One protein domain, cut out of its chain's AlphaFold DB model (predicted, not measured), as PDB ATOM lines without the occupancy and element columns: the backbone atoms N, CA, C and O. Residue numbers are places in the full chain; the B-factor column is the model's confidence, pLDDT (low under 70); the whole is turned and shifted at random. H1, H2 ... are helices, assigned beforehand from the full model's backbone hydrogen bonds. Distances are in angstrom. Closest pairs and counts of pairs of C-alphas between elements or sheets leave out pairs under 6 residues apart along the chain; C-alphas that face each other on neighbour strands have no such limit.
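What this domain is: This is residues 55 to 195 of the 242 residues of an uncharacterized protein of viral metagenome (UniProt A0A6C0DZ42). Four helices, H1, H2, H4 and H5, make an elongated up-and-down bundle, each running against the one before it in the chain, and the short H3 packs on H2 and H5 at one end. The long loop of residues 104 to 125 joins H2 to H3. The printed part has 141 residues, with five named helices, H1 to H5 in order, and no named strand: all helix. It is compact, with a radius of gyration of the C-alphas of 15.1 A and spans of 46 by 26 by 25 A.

How they stand to each other: Start at H5, residues 169 to 194, a hub with H2, residues 83 to 103; each touches four helices. Look at Lys 99 and Val 186, their closest C-alphas, 5.6 A apart. H4, residues 140 to 164, forms a helical hairpin with H5 at a shallow tilt of 19 degrees, opposite ways; the closest C-alphas, Cys 162 and Val 172, are 6.3 A apart. H4, with residues 150 to 161 alone, touches H2, closest at C-alphas Phe 88 and Gly 154, 6.1 A. H1, residues 59 to 72, touches H5 with residues 59 to 64 alone, closest at C-alphas Glu 60 and Ala 182, 5.6 A. H3, residues 126 to 134, touches H5, whose residues 190 to 194 alone take part; C-alphas Cys 133 and Cys 194 are closest, 3.9 A. H1 and H3 are apart. Every O i to N i+4 pair is within hydrogen-bond range in H2, H3, H4 and H5, and 9 of 10 in H1.

Where its parts are: Find C-alpha 59 at (-3.498, 18.841, -20.117), where H1 begins. H2 spans 30.2 A, H4 36.2 A. H5 runs 36.5 A to C-alpha 194 at (17.973, 12.470, -20.092).

The domain as a whole: The C-alphas farthest apart, Ala 74 and Thr 137, are 46.7 A apart. The printed part has no cut; the link H2 to H3 is long. Residues 72 to 81 have pLDDT under 70.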
ATOM      1  N   LEU A  55      -0.361  17.619 -27.618       74.38
ATOM      2  CA  LEU A  55      -0.938  18.469 -26.568       74.38
ATOM      3  C   LEU A  55      -1.845  17.679 -25.620       74.38
ATOM      4  O   LEU A  55      -1.994  18.052 -24.465       74.38
ATOM      5  N   ARG A  56      -2.370  16.527 -26.057       76.62
ATOM      6  CA  ARG A  56      -3.135  15.622 -25.188       76.62
ATOM      7  C   ARG A  56      -2.306  15.040 -24.043       76.62
ATOM      8  O   ARG A  56      -2.883  14.592 -23.059       76.62
ATOM      9  N   THR A  57      -0.976  15.015 -24.161       79.81
ATOM     10  CA  THR A  57      -0.090  14.576 -23.070       79.81
ATOM     11  C   THR A  57       0.189  15.691 -22.060       79.81
ATOM     12  O   THR A  57       0.739  15.412 -20.992       79.81
ATOM     13  N   LEU A  58      -0.214  16.929 -22.367       85.94
ATOM     14  CA  LEU A  58       0.012  18.129 -21.570       85.94
ATOM     15  C   LEU A  58      -1.330  18.842 -21.297       85.94
ATOM     16  O   LEU A  58      -1.641  19.836 -21.960       85.94
ATOM     17  N   PRO A  59      -2.142  18.339 -20.347       85.62
ATOM     18  CA  PRO A  59      -3.498  18.841 -20.117       85.62
ATOM     19  C   PRO A  59      -3.524  20.322 -19.712       85.62
ATOM     20  O   PRO A  59      -4.401  21.066 -20.150       85.62
ATOM     21  N   GLU A  60      -2.522  20.781 -18.960       87.81
ATOM     22  CA  GLU A  60      -2.350  22.195 -18.618       87.81
ATOM     23  C   GLU A  60      -2.122  23.057 -19.871       87.81
ATOM     24  O   GLU A  60      -2.636  24.167 -19.972       87.81
ATOM     25  N   GLY A  61      -1.377  22.536 -20.852       84.38
ATOM     26  CA  GLY A  61      -1.129  23.211 -22.123       84.38
ATOM     27  C   GLY A  61      -2.398  23.358 -22.961       84.38
ATOM     28  O   GLY A  61      -2.627  24.425 -23.528       84.38
ATOM     29  N   SER A  62      -3.244  22.321 -23.007       85.06
ATOM     30  CA  SER A  62      -4.548  22.414 -23.677       85.06
ATOM     31  C   SER A  62      -5.486  23.404 -22.989       85.06
ATOM     32  O   SER A  62      -6.103  24.209 -23.675       85.06
ATOM     33  N   GLU A  63      -5.527  23.420 -21.655       88.06
ATOM     34  CA  GLU A  63      -6.384  24.345 -20.902       88.06
ATOM     35  C   GLU A  63      -6.014  25.811 -21.173       88.06
ATOM     36  O   GLU A  63      -6.892  26.650 -21.376       88.06
ATOM     37  N   ILE A  64      -4.716  26.129 -21.249       88.62
ATOM     38  CA  ILE A  64      -4.259  27.484 -21.587       88.62
ATOM     39  C   ILE A  64      -4.732  27.882 -22.989       88.62
ATOM     40  O   ILE A  64      -5.223  28.997 -23.173       88.62
ATOM     41  N   LEU A  65      -4.585  26.993 -23.976       86.62
ATOM     42  CA  LEU A  65      -4.999  27.276 -25.350       86.62
ATOM     43  C   LEU A  65      -6.517  27.438 -25.456       86.62
ATOM     44  O   LEU A  65      -6.961  28.390 -26.088       86.62
ATOM     45  N   ASP A  66      -7.303  26.613 -24.766       85.12
ATOM     46  CA  ASP A  66      -8.765  26.728 -24.734       85.12
ATOM     47  C   ASP A  66      -9.220  28.074 -24.141       85.12
ATOM     48  O   ASP A  66     -10.102  28.748 -24.686       85.12
ATOM     49  N   VAL A  67      -8.578  28.526 -23.053       84.88
ATOM     50  CA  VAL A  67      -8.861  29.842 -22.457       84.88
ATOM     51  C   VAL A  67      -8.518  30.968 -23.431       84.88
ATOM     52  O   VAL A  67      -9.308  31.905 -23.573       84.88
ATOM     53  N   LEU A  68      -7.384  30.887 -24.128       83.06
ATOM     54  CA  LEU A  68      -6.985  31.897 -25.110       83.06
ATOM     55  C   LEU A  68      -7.911  31.898 -26.340       83.06
ATOM     56  O   LEU A  68      -8.342  32.969 -26.763       83.06
ATOM     57  N   LEU A  69      -8.300  30.727 -26.852       79.94
ATOM     58  CA  LEU A  69      -9.225  30.565 -27.982       79.94
ATOM     59  C   LEU A  69     -10.615  31.131 -27.685       79.94
ATOM     60  O   LEU A  69     -11.157  31.896 -28.480       79.94
ATOM     61  N   SER A  70     -11.156  30.858 -26.495       77.69
ATOM     62  CA  SER A  70     -12.451  31.419 -26.078       77.69
ATOM     63  C   SER A  70     -12.470  32.957 -26.071       77.69
ATOM     64  O   SER A  70     -13.529  33.584 -26.149       77.69
ATOM     65  N   ARG A  71     -11.293  33.590 -25.975       72.00
ATOM     66  CA  ARG A  71     -11.127  35.048 -26.012       72.00
ATOM     67  C   ARG A  71     -10.781  35.578 -27.396       72.00
ATOM     68  O   ARG A  71     -11.199  36.691 -27.700       72.00
ATOM     69  N   VAL A  72     -10.113  34.786 -28.232       66.31
ATOM     70  CA  VAL A  72      -9.929  35.037 -29.673       66.31
ATOM     71  C   VAL A  72     -11.279  35.183 -30.377       66.31
ATOM     72  O   VAL A  72     -11.488  36.136 -31.123       66.31
ATOM     73  N   GLU A  73     -12.238  34.302 -30.079       65.00
ATOM     74  CA  GLU A  73     -13.593  34.395 -30.642       65.00
ATOM     75  C   GLU A  73     -14.344  35.655 -30.174       65.00
ATOM     76  O   GLU A  73     -15.163  36.208 -30.909       65.00
ATOM     77  N   ALA A  74     -14.052  36.131 -28.959       63.75
ATOM     78  CA  ALA A  74     -14.691  37.306 -28.374       63.75
ATOM     79  C   ALA A  74     -14.046  38.638 -28.805       63.75
ATOM     80  O   ALA A  74     -14.733  39.659 -28.830       63.75
ATOM     81  N   ASN A  75     -12.749  38.644 -29.131       62.00
ATOM     82  CA  ASN A  75     -11.980  39.838 -29.477       62.00
ATOM     83  C   ASN A  75     -11.152  39.608 -30.759       62.00
ATOM     84  O   ASN A  75     -10.114  38.949 -30.702       62.00
ATOM     85  N   PRO A  76     -11.497  40.252 -31.894       59.16
ATOM     86  CA  PRO A  76     -10.804  40.062 -33.173       59.16
ATOM     87  C   PRO A  76      -9.363  40.605 -33.201       59.16
ATOM     88  O   PRO A  76      -8.667  40.445 -34.202       59.16
ATOM     89  N   ALA A  77      -8.913  41.263 -32.126       56.81
ATOM     90  CA  ALA A  77      -7.532  41.712 -31.965       56.81
ATOM     91  C   ALA A  77      -6.553  40.535 -31.811       56.81
ATOM     92  O   ALA A  77      -5.421  40.627 -32.281       56.81
ATOM     93  N   ILE A  78      -7.000  39.417 -31.227       58.81
ATOM     94  CA  ILE A  78      -6.239  38.170 -31.217       58.81
ATOM     95  C   ILE A  78      -6.821  37.309 -32.320       58.81
ATOM     96  O   ILE A  78      -7.843  36.664 -32.150       58.81
ATOM     97  N   SER A  79      -6.194  37.319 -33.485       59.94
ATOM     98  CA  SER A  79      -6.501  36.321 -34.503       59.94
ATOM     99  C   SER A  79      -5.758  35.028 -34.155       59.94
ATOM    100  O   SER A  79      -4.594  35.096 -33.771       59.94
ATOM    101  N   GLU A  80      -6.342  33.847 -34.391       58.72
ATOM    102  CA  GLU A  80      -5.583  32.574 -34.443       58.72
ATOM    103  C   GLU A  80      -4.401  32.638 -35.444       58.72
ATOM    104  O   GLU A  80      -3.478  31.819 -35.436       58.72
ATOM    105  N   GLY A  81      -4.421  33.627 -36.345       59.56
ATOM    106  CA  GLY A  81      -3.329  33.974 -37.244       59.56
ATOM    107  C   GLY A  81      -2.231  34.857 -36.644       59.56
ATOM    108  O   GLY A  81      -1.280  35.150 -37.370       59.56
ATOM    109  N   SER A  82      -2.328  35.301 -35.384       76.06
ATOM    110  CA  SER A  82      -1.289  36.135 -34.773       76.06
ATOM    111  C   SER A  82       0.003  35.329 -34.624       76.06
ATOM    112  O   SER A  82      -0.001  34.147 -34.266       76.06
ATOM    113  N   ALA A  83       1.129  35.960 -34.965       82.88
ATOM    114  CA  ALA A  83       2.432  35.303 -34.916       82.88
ATOM    115  C   ALA A  83       2.761  34.826 -33.491       82.88
ATOM    116  O   ALA A  83       3.249  33.711 -33.320       82.88
ATOM    117  N   ASP A  84       2.400  35.627 -32.485       86.69
ATOM    118  CA  ASP A  84       2.635  35.329 -31.073       86.69
ATOM    119  C   ASP A  84       1.808  34.119 -30.595       86.69
ATOM    120  O   ASP A  84       2.338  33.264 -29.881       86.69
ATOM    121  N   TYR A  85       0.548  33.979 -31.035       86.62
ATOM    122  CA  TYR A  85      -0.284  32.813 -30.705       86.62
ATOM    123  C   TYR A  85       0.275  31.530 -31.327       86.62
ATOM    124  O   TYR A  85       0.417  30.514 -30.646       86.62
ATOM    125  N   ARG A  86       0.659  31.582 -32.609       85.44
ATOM    126  CA  ARG A  86       1.250  30.432 -33.315       85.44
ATOM    127  C   ARG A  86       2.573  29.998 -32.705       85.44
ATOM    128  O   ARG A  86       2.828  28.801 -32.586       85.44
ATOM    129  N   GLU A  87       3.410  30.953 -32.313       88.06
ATOM    130  CA  GLU A  87       4.669  30.647 -31.645       88.06
ATOM    131  C   GLU A  87       4.426  30.013 -30.270       88.06
ATOM    132  O   GLU A  87       5.049  29.005 -29.936       88.06
ATOM    133  N   PHE A  88       3.483  30.546 -29.491       91.12
ATOM    134  CA  PHE A  88       3.144  29.983 -28.187       91.12
ATOM    135  C   PHE A  88       2.572  28.562 -28.308       91.12
ATOM    136  O   PHE A  88       2.996  27.653 -27.589       91.12
ATOM    137  N   GLN A  89       1.686  28.338 -29.282       88.88
ATOM    138  CA  GLN A  89       1.162  27.014 -29.614       88.88
ATOM    139  C   GLN A  89       2.287  26.045 -30.016       88.88
ATOM    140  O   GLN A  89       2.273  24.881 -29.608       88.88
ATOM    141  N   LEU A  90       3.286  26.514 -30.771       89.56
ATOM    142  CA  LEU A  90       4.445  25.710 -31.154       89.56
ATOM    143  C   LEU A  90       5.302  25.320 -29.940       89.56
ATOM    144  O   LEU A  90       5.727  24.169 -29.851       89.56
ATOM    145  N   ILE A  91       5.517  26.220 -28.976       92.69
ATOM    146  CA  ILE A  91       6.243  25.899 -27.734       92.69
ATOM    147  C   ILE A  91       5.500  24.820 -26.936       92.69
ATOM    148  O   ILE A  91       6.106  23.827 -26.530       92.69
ATOM    149  N   LEU A  92       4.184  24.964 -26.748       92.06
ATOM    150  CA  LEU A  92       3.384  23.960 -26.036       92.06
ATOM    151  C   LEU A  92       3.358  22.612 -26.773       92.06
ATOM    152  O   LEU A  92       3.452  21.558 -26.142       92.06
ATOM    153  N   SER A  93       3.304  22.637 -28.106       89.81
ATOM    154  CA  SER A  93       3.438  21.447 -28.953       89.81
ATOM    155  C   SER A  93       4.763  20.725 -28.722       89.81
ATOM    156  O   SER A  93       4.781  19.509 -28.534       89.81
ATOM    157  N   LYS A  94       5.875  21.468 -28.700       91.88
ATOM    158  CA  LYS A  94       7.214  20.918 -28.464       91.88
ATOM    159  C   LYS A  94       7.317  20.266 -27.093       91.88
ATOM    160  O   LYS A  94       7.780  19.131 -27.014       91.88
ATOM    161  N   LEU A  95       6.821  20.933 -26.051       93.38
ATOM    162  CA  LEU A  95       6.770  20.393 -24.691       93.38
ATOM    163  C   LEU A  95       5.941  19.099 -24.626       93.38
ATOM    164  O   LEU A  95       6.426  18.080 -24.133       93.38
ATOM    165  N   GLY A  96       4.729  19.102 -25.189       91.81
ATOM    166  CA  GLY A  96       3.862  17.920 -25.215       91.81
ATOM    167  C   GLY A  96       4.451  16.756 -26.019       91.81
ATOM    168  O   GLY A  96       4.410  15.604 -25.575       91.81
ATOM    169  N   CYS A  97       5.040  17.023 -27.191       90.81
ATOM    170  CA  CYS A  97       5.644  15.973 -28.019       90.81
ATOM    171  C   CYS A  97       6.906  15.408 -27.385       90.81
ATOM    172  O   CYS A  97       7.093  14.193 -27.408       90.81
ATOM    173  N   LEU A  98       7.735  16.259 -26.777       92.44
ATOM    174  CA  LEU A  98       8.905  15.805 -26.038       92.44
ATOM    175  C   LEU A  98       8.478  14.903 -24.881       92.44
ATOM    176  O   LEU A  98       8.981  13.792 -24.761       92.44
ATOM    177  N   LYS A  99       7.473  15.305 -24.096       92.62
ATOM    178  CA  LYS A  99       6.909  14.454 -23.042       92.62
ATOM    179  C   LYS A  99       6.410  13.110 -23.582       92.62
ATOM    180  O   LYS A  99       6.704  12.077 -22.986       92.62
ATOM    181  N   LYS A 100       5.685  13.109 -24.710       91.44
ATOM    182  CA  LYS A 100       5.164  11.887 -25.351       91.44
ATOM    183  C   LYS A 100       6.295  10.911 -25.686       91.44
ATOM    184  O   LYS A 100       6.205   9.746 -25.309       91.44
ATOM    185  N   ASP A 101       7.357  11.390 -26.331       91.81
ATOM    186  CA  ASP A 101       8.489  10.543 -26.718       91.81
ATOM    187  C   ASP A 101       9.305  10.077 -25.498       91.81
ATOM    188  O   ASP A 101       9.670   8.906 -25.416       91.81
ATOM    189  N   LEU A 102       9.529  10.942 -24.500       91.00
ATOM    190  CA  LEU A 102      10.287  10.594 -23.289       91.00
ATOM    191  C   LEU A 102       9.559   9.616 -22.358       91.00
ATOM    192  O   LEU A 102      10.196   8.834 -21.649       91.00
ATOM    193  N   MET A 103       8.229   9.663 -22.337       89.69
ATOM    194  CA  MET A 103       7.406   8.698 -21.608       89.69
ATOM    195  C   MET A 103       7.161   7.412 -22.403       89.69
ATOM    196  O   MET A 103       6.694   6.427 -21.826       89.69
ATOM    197  N   SER A 104       7.455   7.406 -23.706       86.81
ATOM    198  CA  SER A 104       7.199   6.254 -24.560       86.81
ATOM    199  C   SER A 104       8.102   5.074 -24.181       86.81
ATOM    200  O   SER A 104       9.325   5.227 -24.111       86.81
ATOM    201  N   PRO A 105       7.548   3.860 -24.000       83.38
ATOM    202  CA  PRO A 105       8.344   2.679 -23.671       83.38
ATOM    203  C   PRO A 105       9.263   2.243 -24.817       83.38
ATOM    204  O   PRO A 105      10.216   1.506 -24.582       83.38
ATOM    205  N   SER A 106       8.986   2.673 -26.051       83.75
ATOM    206  CA  SER A 106       9.801   2.331 -27.218       83.75
ATOM    207  C   SER A 106      11.141   3.066 -27.254       83.75
ATOM    208  O   SER A 106      12.045   2.600 -27.943       83.75
ATOM    209  N   GLY A 107      11.288   4.186 -26.531       82.25
ATOM    210  CA  GLY A 107      12.522   4.973 -26.535       82.25
ATOM    211  C   GLY A 107      12.925   5.447 -27.935       82.25
ATOM    212  O   GLY A 107      14.112   5.487 -28.253       82.25
ATOM    213  N   ILE A 108      11.942   5.760 -28.785       86.81
ATOM    214  CA  ILE A 108      12.153   6.266 -30.144       86.81
ATOM    215  C   ILE A 108      11.662   7.705 -30.268       86.81
ATOM    216  O   ILE A 108      10.716   8.121 -29.606       86.81
ATOM    217  N   VAL A 109      12.298   8.439 -31.174       89.00
ATOM    218  CA  VAL A 109      11.934   9.808 -31.540       89.00
ATOM    219  C   VAL A 109      10.886   9.743 -32.651       89.00
ATOM    220  O   VAL A 109      11.226   9.532 -33.819       89.00
ATOM    221  N   GLU A 110       9.610   9.899 -32.301       86.69
ATOM    222  CA  GLU A 110       8.501   9.815 -33.259       86.69
ATOM    223  C   GLU A 110       7.683  11.107 -33.288       86.69
ATOM    224  O   GLU A 110       7.545  11.726 -34.345       86.69
ATOM    225  N   ALA A 111       7.184  11.558 -32.138       86.94
ATOM    226  CA  ALA A 111       6.326  12.731 -32.047       86.94
ATOM    227  C   ALA A 111       7.105  14.038 -32.254       86.94
ATOM    228  O   ALA A 111       6.643  14.959 -32.933       86.94
ATOM    229  N   THR A 112       8.315  14.114 -31.702       88.62
ATOM    230  CA  THR A 112       9.206  15.276 -31.826       88.62
ATOM    231  C   THR A 112       9.829  15.400 -33.214       88.62
ATOM    232  O   THR A 112      10.143  16.511 -33.634       88.62
ATOM    233  N   ARG A 113       9.928  14.302 -33.978       85.44
ATOM    234  CA  ARG A 113      10.513  14.275 -35.332       85.44
ATOM    235  C   ARG A 113       9.848  15.252 -36.304       85.44
ATOM    236  O   ARG A 113      10.504  15.765 -37.207       85.44
ATOM    237  N   TYR A 114       8.546  15.474 -36.145       84.62
ATOM    238  CA  TYR A 114       7.756  16.325 -37.037       84.62
ATOM    239  C   TYR A 114       7.624  17.769 -36.545       84.62
ATOM    240  O   TYR A 114       6.949  18.566 -37.200       84.62
ATOM    241  N   GLN A 115       8.235  18.112 -35.408       85.38
ATOM    242  CA  GLN A 115       8.195  19.471 -34.884       85.38
ATOM    243  C   GLN A 115       9.069  20.400 -35.723       85.38
ATOM    244  O   GLN A 115      10.180  20.054 -36.127       85.38
ATOM    245  N   ALA A 116       8.545  21.594 -35.994       85.69
ATOM    246  CA  ALA A 116       9.281  22.618 -36.716       85.69
ATOM    247  C   ALA A 116      10.349  23.239 -35.809       85.69
ATOM    248  O   ALA A 116      10.070  23.593 -34.660       85.69
ATOM    249  N   PHE A 117      11.554  23.394 -36.349       85.62
ATOM    250  CA  PHE A 117      12.606  24.176 -35.715       85.62
ATOM    251  C   PHE A 117      12.307  25.667 -35.881       85.62
ATOM    252  O   PHE A 117      12.040  26.113 -36.996       85.62
ATOM    253  N   GLU A 118      12.367  26.423 -34.786       83.38
ATOM    254  CA  GLU A 118      12.132  27.865 -34.784       83.38
ATOM    255  C   GLU A 118      13.235  28.597 -34.019       83.38
ATOM    256  O   GLU A 118      13.426  28.408 -32.817       83.38
ATOM    257  N   THR A 119      13.937  29.488 -34.716       82.25
ATOM    258  CA  THR A 119      15.134  30.172 -34.196       82.25
ATOM    259  C   THR A 119      14.855  31.101 -33.014       82.25
ATOM    260  O   THR A 119      15.772  31.435 -32.265       82.25
ATOM    261  N   ALA A 120      13.600  31.517 -32.831       81.62
ATOM    262  CA  ALA A 120      13.203  32.413 -31.750       81.62
ATOM    263  C   ALA A 120      13.311  31.773 -30.353       81.62
ATOM    264  O   ALA A 120      13.568  32.481 -29.378       81.62
ATOM    265  N   HIS A 121      13.117  30.454 -30.243       86.94
ATOM    266  CA  HIS A 121      13.098  29.751 -28.954       86.94
ATOM    267  C   HIS A 121      13.837  28.414 -28.940       86.94
ATOM    268  O   HIS A 121      14.097  27.896 -27.855       86.94
ATOM    269  N   ASP A 122      14.216  27.867 -30.094       89.19
ATOM    270  CA  ASP A 122      15.024  26.657 -30.149       89.19
ATOM    271  C   ASP A 122      16.510  26.983 -30.238       89.19
ATOM    272  O   ASP A 122      16.973  27.709 -31.118       89.19
ATOM    273  N   ARG A 123      17.284  26.364 -29.348       89.50
ATOM    274  CA  ARG A 123      18.746  26.294 -29.466       89.50
ATOM    275  C   ARG A 123      19.191  25.113 -30.326       89.50
ATOM    276  O   ARG A 123      20.205  25.203 -31.008       89.50
ATOM    277  N   ILE A 124      18.432  24.021 -30.263       89.56
ATOM    278  CA  ILE A 124      18.659  22.738 -30.933       89.56
ATOM    279  C   ILE A 124      17.286  22.215 -31.368       89.56
ATOM    280  O   ILE A 124      16.274  22.535 -30.738       89.56
ATOM    281  N   ASN A 125      17.225  21.420 -32.437       90.75
ATOM    282  CA  ASN A 125      15.976  20.787 -32.846       90.75
ATOM    283  C   ASN A 125      15.447  19.862 -31.734       90.75
ATOM    284  O   ASN A 125      16.178  19.026 -31.211       90.75
ATOM    285  N   VAL A 126      14.160  19.972 -31.393       91.44
ATOM    286  CA  VAL A 126      13.521  19.185 -30.321       91.44
ATOM    287  C   VAL A 126      13.670  17.676 -30.549       91.44
ATOM    288  O   VAL A 126      13.840  16.926 -29.591       91.44
ATOM    289  N   ALA A 127      13.670  17.229 -31.809       90.94
ATOM    290  CA  ALA A 127      13.920  15.830 -32.156       90.94
ATOM    291  C   ALA A 127      15.338  15.373 -31.766       90.94
ATOM    292  O   ALA A 127      15.521  14.266 -31.261       90.94
ATOM    293  N   GLU A 128      16.339  16.233 -31.960       92.31
ATOM    294  CA  GLU A 128      17.723  15.966 -31.555       92.31
ATOM    295  C   GLU A 128      17.865  16.015 -30.036       92.31
ATOM    296  O   GLU A 128      18.500  15.135 -29.467       92.31
ATOM    297  N   VAL A 129      17.203  16.962 -29.362       92.75
ATOM    298  CA  VAL A 129      17.149  17.005 -27.890       92.75
ATOM    299  C   VAL A 129      16.576  15.698 -27.341       92.75
ATOM    300  O   VAL A 129      17.154  15.107 -26.430       92.75
ATOM    301  N   CYS A 130      15.489  15.192 -27.932       93.25
ATOM    302  CA  CYS A 130      14.913  13.904 -27.560       93.25
ATOM    303  C   CYS A 130      15.883  12.739 -27.823       93.25
ATOM    304  O   CYS A 130      16.048  11.874 -26.966       93.25
ATOM    305  N   ALA A 131      16.570  12.719 -28.968       92.00
ATOM    306  CA  ALA A 131      17.558  11.684 -29.284       92.00
ATOM    307  C   ALA A 131      18.758  11.703 -28.318       92.00
ATOM    308  O   ALA A 131      19.193  10.655 -27.832       92.00
ATOM    309  N   MET A 132      19.285  12.888 -28.003       90.75
ATOM    310  CA  MET A 132      20.390  13.070 -27.057       90.75
ATOM    311  C   MET A 132      19.976  12.703 -25.630       90.75
ATOM    312  O   MET A 132      20.762  12.118 -24.887       90.75
ATOM    313  N   CYS A 133      18.729  12.991 -25.265       90.38
ATOM    314  CA  CYS A 133      18.133  12.579 -24.005       90.38
ATOM    315  C   CYS A 133      18.024  11.049 -23.897       90.38
ATOM    316  O   CYS A 133      18.527  10.460 -22.946       90.38
ATOM    317  N   LEU A 134      17.437  10.388 -24.900       90.44
ATOM    318  CA  LEU A 134      17.261   8.930 -24.918       90.44
ATOM    319  C   LEU A 134      18.598   8.177 -24.985       90.44
ATOM    320  O   LEU A 134      18.727   7.092 -24.423       90.44
ATOM    321  N   SER A 135      19.609   8.764 -25.631       89.50
ATOM    322  CA  SER A 135      20.986   8.249 -25.643       89.50
ATOM    323  C   SER A 135      21.819   8.672 -24.427       89.50
ATOM    324  O   SER A 135      22.965   8.240 -24.299       89.50
ATOM    325  N   GLN A 136      21.266   9.498 -23.532       87.31
ATOM    326  CA  GLN A 136      21.930  10.026 -22.335       87.31
ATOM    327  C   GLN A 136      23.272  10.711 -22.632       87.31
ATOM    328  O   GLN A 136      24.255  10.564 -21.897       87.31
ATOM    329  N   THR A 137      23.326  11.432 -23.748       87.62
ATOM    330  CA  THR A 137      24.499  12.188 -24.206       87.62
ATOM    331  C   THR A 137      24.372  13.688 -23.950       87.62
ATOM    332  O   THR A 137      25.367  14.401 -24.046       87.62
ATOM    333  N   ILE A 138      23.177  14.173 -23.598       88.19
ATOM    334  CA  ILE A 138      22.955  15.585 -23.276       88.19
ATOM    335  C   ILE A 138      23.532  15.935 -21.891       88.19
ATOM    336  O   ILE A 138      23.221  15.249 -20.911       88.19
ATOM    337  N   PRO A 139      24.365  16.985 -21.768       87.00
ATOM    338  CA  PRO A 139      24.832  17.449 -20.467       87.00
ATOM    339  C   PRO A 139      23.710  18.188 -19.722       87.00
ATOM    340  O   PRO A 139      22.840  18.816 -20.332       87.00
ATOM    341  N   ALA A 140      23.746  18.152 -18.386       87.94
ATOM    342  CA  ALA A 140      22.707  18.757 -17.546       87.94
ATOM    343  C   ALA A 140      22.541  20.260 -17.803       87.94
ATOM    344  O   ALA A 140      21.422  20.759 -17.903       87.94
ATOM    345  N   ARG A 141      23.659  20.966 -18.003       87.62
ATOM    346  CA  ARG A 141      23.666  22.398 -18.321       87.62
ATOM    347  C   ARG A 141      22.893  22.720 -19.599       87.62
ATOM    348  O   ARG A 141      22.130  23.683 -19.611       87.62
ATOM    349  N   ASP A 142      23.097  21.954 -20.666       89.94
ATOM    350  CA  ASP A 142      22.459  22.250 -21.953       89.94
ATOM    351  C   ASP A 142      20.957  21.985 -21.883       89.94
ATOM    352  O   ASP A 142      20.171  22.780 -22.398       89.94
ATOM    353  N   LEU A 143      20.551  20.924 -21.173       91.25
ATOM    354  CA  LEU A 143      19.143  20.654 -20.888       91.25
ATOM    355  C   LEU A 143      18.494  21.837 -20.150       91.25
ATOM    356  O   LEU A 143      17.434  22.312 -20.560       91.25
ATOM    357  N   ASP A 144      19.152  22.357 -19.113       92.38
ATOM    358  CA  ASP A 144      18.664  23.504 -18.343       92.38
ATOM    359  C   ASP A 144      18.536  24.764 -19.208       92.38
ATOM    360  O   ASP A 144      17.532  25.474 -19.122       92.38
ATOM    361  N   ILE A 145      19.514  25.026 -20.082       93.69
ATOM    362  CA  ILE A 145      19.491  26.175 -20.998       93.69
ATOM    363  C   ILE A 145      18.334  26.058 -21.996       93.69
ATOM    364  O   ILE A 145      17.609  27.034 -22.191       93.69
ATOM    365  N   ILE A 146      18.136  24.887 -22.610       94.06
ATOM    366  CA  ILE A 146      17.062  24.653 -23.592       94.06
ATOM    367  C   ILE A 146      15.687  24.857 -22.945       94.06
ATOM    368  O   ILE A 146      14.832  25.571 -23.480       94.06
ATOM    369  N   PHE A 147      15.473  24.278 -21.764       95.31
ATOM    370  CA  PHE A 147      14.203  24.430 -21.060       95.31
ATOM    371  C   PHE A 147      13.995  25.858 -20.547       95.31
ATOM    372  O   PHE A 147      12.867  26.355 -20.607       95.31
ATOM    373  N   ALA A 148      15.048  26.550 -20.103       94.88
ATOM    374  CA  ALA A 148      14.964  27.956 -19.716       94.88
ATOM    375  C   ALA A 148      14.567  28.850 -20.902       94.88
ATOM    376  O   ALA A 148      13.710  29.716 -20.737       94.88
ATOM    377  N   THR A 149      15.102  28.613 -22.107       94.56
ATOM    378  CA  THR A 149      14.720  29.401 -23.291       94.56
ATOM    379  C   THR A 149      13.252  29.225 -23.658       94.56
ATOM    380  O   THR A 149      12.577  30.215 -23.946       94.56
ATOM    381  N   TRP A 150      12.728  27.998 -23.585       95.00
ATOM    382  CA  TRP A 150      11.305  27.746 -23.818       95.00
ATOM    383  C   TRP A 150      10.428  28.406 -22.754       95.00
ATOM    384  O   TRP A 150       9.460  29.075 -23.113       95.00
ATOM    385  N   ARG A 151      10.797  28.289 -21.471       95.62
ATOM    386  CA  ARG A 151      10.088  28.918 -20.346       95.62
ATOM    387  C   ARG A 151      10.023  30.433 -20.491       95.62
ATOM    388  O   ARG A 151       8.954  31.029 -20.384       95.62
ATOM    389  N   ASP A 152      11.174  31.061 -20.705       95.44
ATOM    390  CA  ASP A 152      11.287  32.515 -20.710       95.44
ATOM    391  C   ASP A 152      10.557  33.101 -21.920       95.44
ATOM    392  O   ASP A 152       9.803  34.067 -21.776       95.44
ATOM    393  N   ARG A 153      10.683  32.469 -23.099       94.69
ATOM    394  CA  ARG A 153       9.918  32.880 -24.281       94.69
ATOM    395  C   ARG A 153       8.420  32.661 -24.091       94.69
ATOM    396  O   ARG A 153       7.647  33.573 -24.379       94.69
ATOM    397  N   GLY A 154       8.014  31.496 -23.590       94.75
ATOM    398  CA  GLY A 154       6.610  31.181 -23.349       94.75
ATOM    399  C   GLY A 154       5.956  32.151 -22.369       94.75
ATOM    400  O   GLY A 154       4.866  32.637 -22.648       94.75
ATOM    401  N   ASN A 155       6.650  32.541 -21.295       95.12
ATOM    402  CA  ASN A 155       6.170  33.554 -20.350       95.12
ATOM    403  C   ASN A 155       5.967  34.926 -21.010       95.12
ATOM    404  O   ASN A 155       4.966  35.597 -20.756       95.12
ATOM    405  N   VAL A 156       6.901  35.355 -21.864       94.50
ATOM    406  CA  VAL A 156       6.772  36.626 -22.592       94.50
ATOM    407  C   VAL A 156       5.569  36.592 -23.535       94.50
ATOM    408  O   VAL A 156       4.782  37.539 -23.542       94.50
ATOM    409  N   LEU A 157       5.405  35.512 -24.301       93.00
ATOM    410  CA  LEU A 157       4.280  35.349 -25.224       93.00
ATOM    411  C   LEU A 157       2.947  35.279 -24.478       93.00
ATOM    412  O   LEU A 157       2.014  35.991 -24.835       93.00
ATOM    413  N   LEU A 158       2.876  34.501 -23.397       93.25
ATOM    414  CA  LEU A 158       1.668  34.368 -22.590       93.25
ATOM    415  C   LEU A 158       1.215  35.720 -22.033       93.25
ATOM    416  O   LEU A 158       0.038  36.053 -22.128       93.25
ATOM    417  N   ARG A 159       2.139  36.534 -21.511       92.12
ATOM    418  CA  ARG A 159       1.822  37.881 -21.007       92.12
ATOM    419  C   ARG A 159       1.302  38.805 -22.097       92.12
ATOM    420  O   ARG A 159       0.341  39.536 -21.856       92.12
ATOM    421  N   LYS A 160       1.910  38.773 -23.285       90.62
ATOM    422  CA  LYS A 160       1.435  39.554 -24.432       90.62
ATOM    423  C   LYS A 160       0.033  39.130 -24.846       90.62
ATOM    424  O   LYS A 160      -0.851  39.976 -24.880       90.62
ATOM    425  N   LEU A 161      -0.191  37.830 -25.032       89.56
ATOM    426  CA  LEU A 161      -1.497  37.277 -25.394       89.56
ATOM    427  C   LEU A 161      -2.556  37.583 -24.326       89.56
ATOM    428  O   LEU A 161      -3.670  37.966 -24.660       89.56
ATOM    429  N   CYS A 162      -2.205  37.510 -23.040       89.56
ATOM    430  CA  CYS A 162      -3.095  37.909 -21.948       89.56
ATOM    431  C   CYS A 162      -3.437  39.407 -21.978       89.56
ATOM    432  O   CYS A 162      -4.566  39.785 -21.664       89.56
ATOM    433  N   THR A 163      -2.470  40.251 -22.352       87.38
ATOM    434  CA  THR A 163      -2.657  41.703 -22.487       87.38
ATOM    435  C   THR A 163      -3.559  42.024 -23.678       87.38
ATOM    436  O   THR A 163      -4.501  42.799 -23.540       87.38
ATOM    437  N   GLU A 164      -3.326  41.382 -24.825       85.12
ATOM    438  CA  GLU A 164      -4.168  41.500 -26.023       85.12
ATOM    439  C   GLU A 164      -5.591  40.976 -25.774       85.12
ATOM    440  O   GLU A 164      -6.563  41.548 -26.265       85.12
ATOM    441  N   ALA A 165      -5.727  39.940 -24.942       82.31
ATOM    442  CA  ALA A 165      -7.006  39.341 -24.564       82.31
ATOM    443  C   ALA A 165      -7.749  40.129 -23.480       82.31
ATOM    444  O   ALA A 165      -8.882  39.775 -23.148       82.31
ATOM    445  N   GLN A 166      -7.122  41.166 -22.911       85.06
ATOM    446  CA  GLN A 166      -7.656  41.963 -21.805       85.06
ATOM    447  C   GLN A 166      -8.068  41.100 -20.598       85.06
ATOM    448  O   GLN A 166      -9.124  41.304 -19.991       85.06
ATOM    449  N   LEU A 167      -7.246  40.104 -20.241       85.00
ATOM    450  CA  LEU A 167      -7.517  39.272 -19.070       85.00
ATOM    451  C   LEU A 167      -7.391  40.075 -17.772       85.00
ATOM    452  O   LEU A 167      -6.511  40.916 -17.603       85.00
ATOM    453  N   THR A 168      -8.253  39.747 -16.807       89.81
ATOM    454  CA  THR A 168      -8.081  40.222 -15.427       89.81
ATOM    455  C   THR A 168      -6.779  39.684 -14.836       89.81
ATOM    456  O   THR A 168      -6.384  38.560 -15.143       89.81
ATOM    457  N   GLU A 169      -6.162  40.433 -13.921       89.75
ATOM    458  CA  GLU A 169      -4.911  40.043 -13.251       89.75
ATOM    459  C   GLU A 169      -4.985  38.635 -12.638       89.75
ATOM    460  O   GLU A 169      -4.076  37.825 -12.809       89.75
ATOM    461  N   LYS A 170      -6.127  38.287 -12.027       90.56
ATOM    462  CA  LYS A 170      -6.371  36.938 -11.494       90.56
ATOM    463  C   LYS A 170      -6.281  35.860 -12.579       90.56
ATOM    464  O   LYS A 170      -5.639  34.839 -12.359       90.56
ATOM    465  N   GLY A 171      -6.873  36.106 -13.748       88.50
ATOM    466  CA  GLY A 171      -6.810  35.193 -14.893       88.50
ATOM    467  C   GLY A 171      -5.394  35.039 -15.458       88.50
ATOM    468  O   GLY A 171      -4.994  33.936 -15.820       88.50
ATOM    469  N   VAL A 172      -4.609  36.118 -15.474       91.44
ATOM    470  CA  VAL A 172      -3.200  36.058 -15.900       91.44
ATOM    471  C   VAL A 172      -2.391  35.192 -14.940       91.44
ATOM    472  O   VAL A 172      -1.718  34.264 -15.379       91.44
ATOM    473  N   THR A 173      -2.517  35.415 -13.628       93.94
ATOM    474  CA  THR A 173      -1.781  34.621 -12.629       93.94
ATOM    475  C   THR A 173      -2.148  33.136 -12.657       93.94
ATOM    476  O   THR A 173      -1.272  32.292 -12.473       93.94
ATOM    477  N   SER A 174      -3.413  32.787 -12.935       93.44
ATOM    478  CA  SER A 174      -3.811  31.383 -13.085       93.44
ATOM    479  C   SER A 174      -3.207  30.741 -14.331       93.44
ATOM    480  O   SER A 174      -2.739  29.607 -14.255       93.44
ATOM    481  N   LEU A 175      -3.160  31.458 -15.459       93.25
ATOM    482  CA  LEU A 175      -2.541  30.943 -16.682       93.25
ATOM    483  C   LEU A 175      -1.021  30.815 -16.548       93.25
ATOM    484  O   LEU A 175      -0.456  29.819 -16.992       93.25
ATOM    485  N   GLU A 176      -0.352  31.772 -15.899       94.94
ATOM    486  CA  GLU A 176       1.082  31.672 -15.603       94.94
ATOM    487  C   GLU A 176       1.388  30.466 -14.703       94.94
ATOM    488  O   GLU A 176       2.366  29.755 -14.932       94.94
ATOM    489  N   ALA A 177       0.533  30.190 -13.711       95.56
ATOM    490  CA  ALA A 177       0.669  29.015 -12.855       95.56
ATOM    491  C   ALA A 177       0.472  27.702 -13.634       95.56
ATOM    492  O   ALA A 177       1.252  26.766 -13.447       95.56
ATOM    493  N   LEU A 178      -0.521  27.639 -14.530       94.62
ATOM    494  CA  LEU A 178      -0.727  26.489 -15.417       94.62
ATOM    495  C   LEU A 178       0.475  26.273 -16.336       94.62
ATOM    496  O   LEU A 178       0.960  25.150 -16.453       94.62
ATOM    497  N   TYR A 179       1.001  27.342 -16.937       96.12
ATOM    498  CA  TYR A 179       2.152  27.245 -17.828       96.12
ATOM    499  C   TYR A 179       3.406  26.787 -17.083       96.12
ATOM    500  O   TYR A 179       4.122  25.904 -17.554       96.12
ATOM    501  N   LYS A 180       3.641  27.334 -15.886       96.19
ATOM    502  CA  LYS A 180       4.731  26.900 -15.013       96.19
ATOM    503  C   LYS A 180       4.621  25.408 -14.700       96.19
ATOM    504  O   LYS A 180       5.599  24.695 -14.885       96.19
ATOM    505  N   LYS A 181       3.438  24.933 -14.300       95.38
ATOM    506  CA  LYS A 181       3.198  23.513 -14.009       95.38
ATOM    507  C   LYS A 181       3.428  22.628 -15.238       95.38
ATOM    508  O   LYS A 181       4.076  21.594 -15.126       95.38
ATOM    509  N   ALA A 182       2.941  23.055 -16.404       93.75
ATOM    510  CA  ALA A 182       3.148  22.361 -17.672       93.75
ATOM    511  C   ALA A 182       4.644  22.226 -18.002       93.75
ATOM    512  O   ALA A 182       5.110  21.164 -18.400       93.75
ATOM    513  N   TRP A 183       5.407  23.304 -17.820       96.19
ATOM    514  CA  TRP A 183       6.847  23.306 -18.046       96.19
ATOM    515  C   TRP A 183       7.600  22.435 -17.029       96.19
ATOM    516  O   TRP A 183       8.446  21.642 -17.439       96.19
ATOM    517  N   GLU A 184       7.280  22.553 -15.734       95.56
ATOM    518  CA  GLU A 184       7.913  21.781 -14.651       95.56
ATOM    519  C   GLU A 184       7.723  20.276 -14.862       95.56
ATOM    520  O   GLU A 184       8.692  19.526 -14.805       95.56
ATOM    521  N   ASP A 185       6.514  19.841 -15.219       93.75
ATOM    522  CA  ASP A 185       6.206  18.431 -15.473       93.75
ATOM    523  C   ASP A 185       7.054  17.834 -16.615       93.75
ATOM    524  O   ASP A 185       7.669  16.775 -16.466       93.75
ATOM    525  N   VAL A 186       7.170  18.536 -17.749       94.94
ATOM    526  CA  VAL A 186       8.013  18.068 -18.864       94.94
ATOM    527  C   VAL A 186       9.494  18.095 -18.491       94.94
ATOM    528  O   VAL A 186      10.240  17.185 -18.858       94.94
ATOM    529  N   TYR A 187       9.929  19.122 -17.764       95.25
ATOM    530  CA  TYR A 187      11.318  19.278 -17.349       95.25
ATOM    531  C   TYR A 187      11.752  18.215 -16.335       95.25
ATOM    532  O   TYR A 187      12.847  17.665 -16.466       95.25
ATOM    533  N   ASP A 188      10.897  17.855 -15.380       93.75
ATOM    534  CA  ASP A 188      11.172  16.805 -14.398       93.75
ATOM    535  C   ASP A 188      11.264  15.428 -15.069       93.75
ATOM    536  O   ASP A 188      12.192  14.652 -14.802       93.75
ATOM    537  N   ILE A 189      10.367  15.146 -16.021       92.25
ATOM    538  CA  ILE A 189      10.442  13.939 -16.855       92.25
ATOM    539  C   ILE A 189      11.754  13.926 -17.641       92.25
ATOM    540  O   ILE A 189      12.463  12.914 -17.628       92.25
ATOM    541  N   ALA A 190      12.116  15.044 -18.271       92.38
ATOM    542  CA  ALA A 190      13.368  15.169 -19.001       92.38
ATOM    543  C   ALA A 190      14.580  14.941 -18.091       92.38
ATOM    544  O   ALA A 190      15.412  14.096 -18.398       92.38
ATOM    545  N   LYS A 191      14.658  15.570 -16.917       90.94
ATOM    546  CA  LYS A 191      15.749  15.322 -15.961       90.94
ATOM    547  C   LYS A 191      15.884  13.850 -15.589       90.94
ATOM    548  O   LYS A 191      16.998  13.334 -15.573       90.94
ATOM    549  N   SER A 192      14.764  13.174 -15.335       87.81
ATOM    550  CA  SER A 192      14.766  11.763 -14.936       87.81
ATOM    551  C   SER A 192      15.225  10.802 -16.042       87.81
ATOM    552  O   SER A 192      15.784   9.749 -15.744       87.81
ATOM    553  N   ARG A 193      14.980  11.144 -17.314       86.81
ATOM    554  CA  ARG A 193      15.277  10.282 -18.471       86.81
ATOM    555  C   ARG A 193      16.585  10.640 -19.169       86.81
ATOM    556  O   ARG A 193      17.320   9.737 -19.562       86.81
ATOM    557  N   CYS A 194      16.856  11.934 -19.320       86.00
ATOM    558  CA  CYS A 194      17.973  12.470 -20.092       86.00
ATOM    559  C   CYS A 194      19.295  12.388 -19.349       86.00
ATOM    560  O   CYS A 194      20.335  12.122 -19.949       86.00
ATOM    561  N   LEU A 195      19.264  12.680 -18.050       84.75
ATOM    562  CA  LEU A 195      20.471  12.725 -17.251       84.75
ATOM    563  C   LEU A 195      20.776  11.317 -16.774       84.75
ATOM    564  O   LEU A 195      19.892  10.584 -16.327       84.75
TER     565      LEU A 195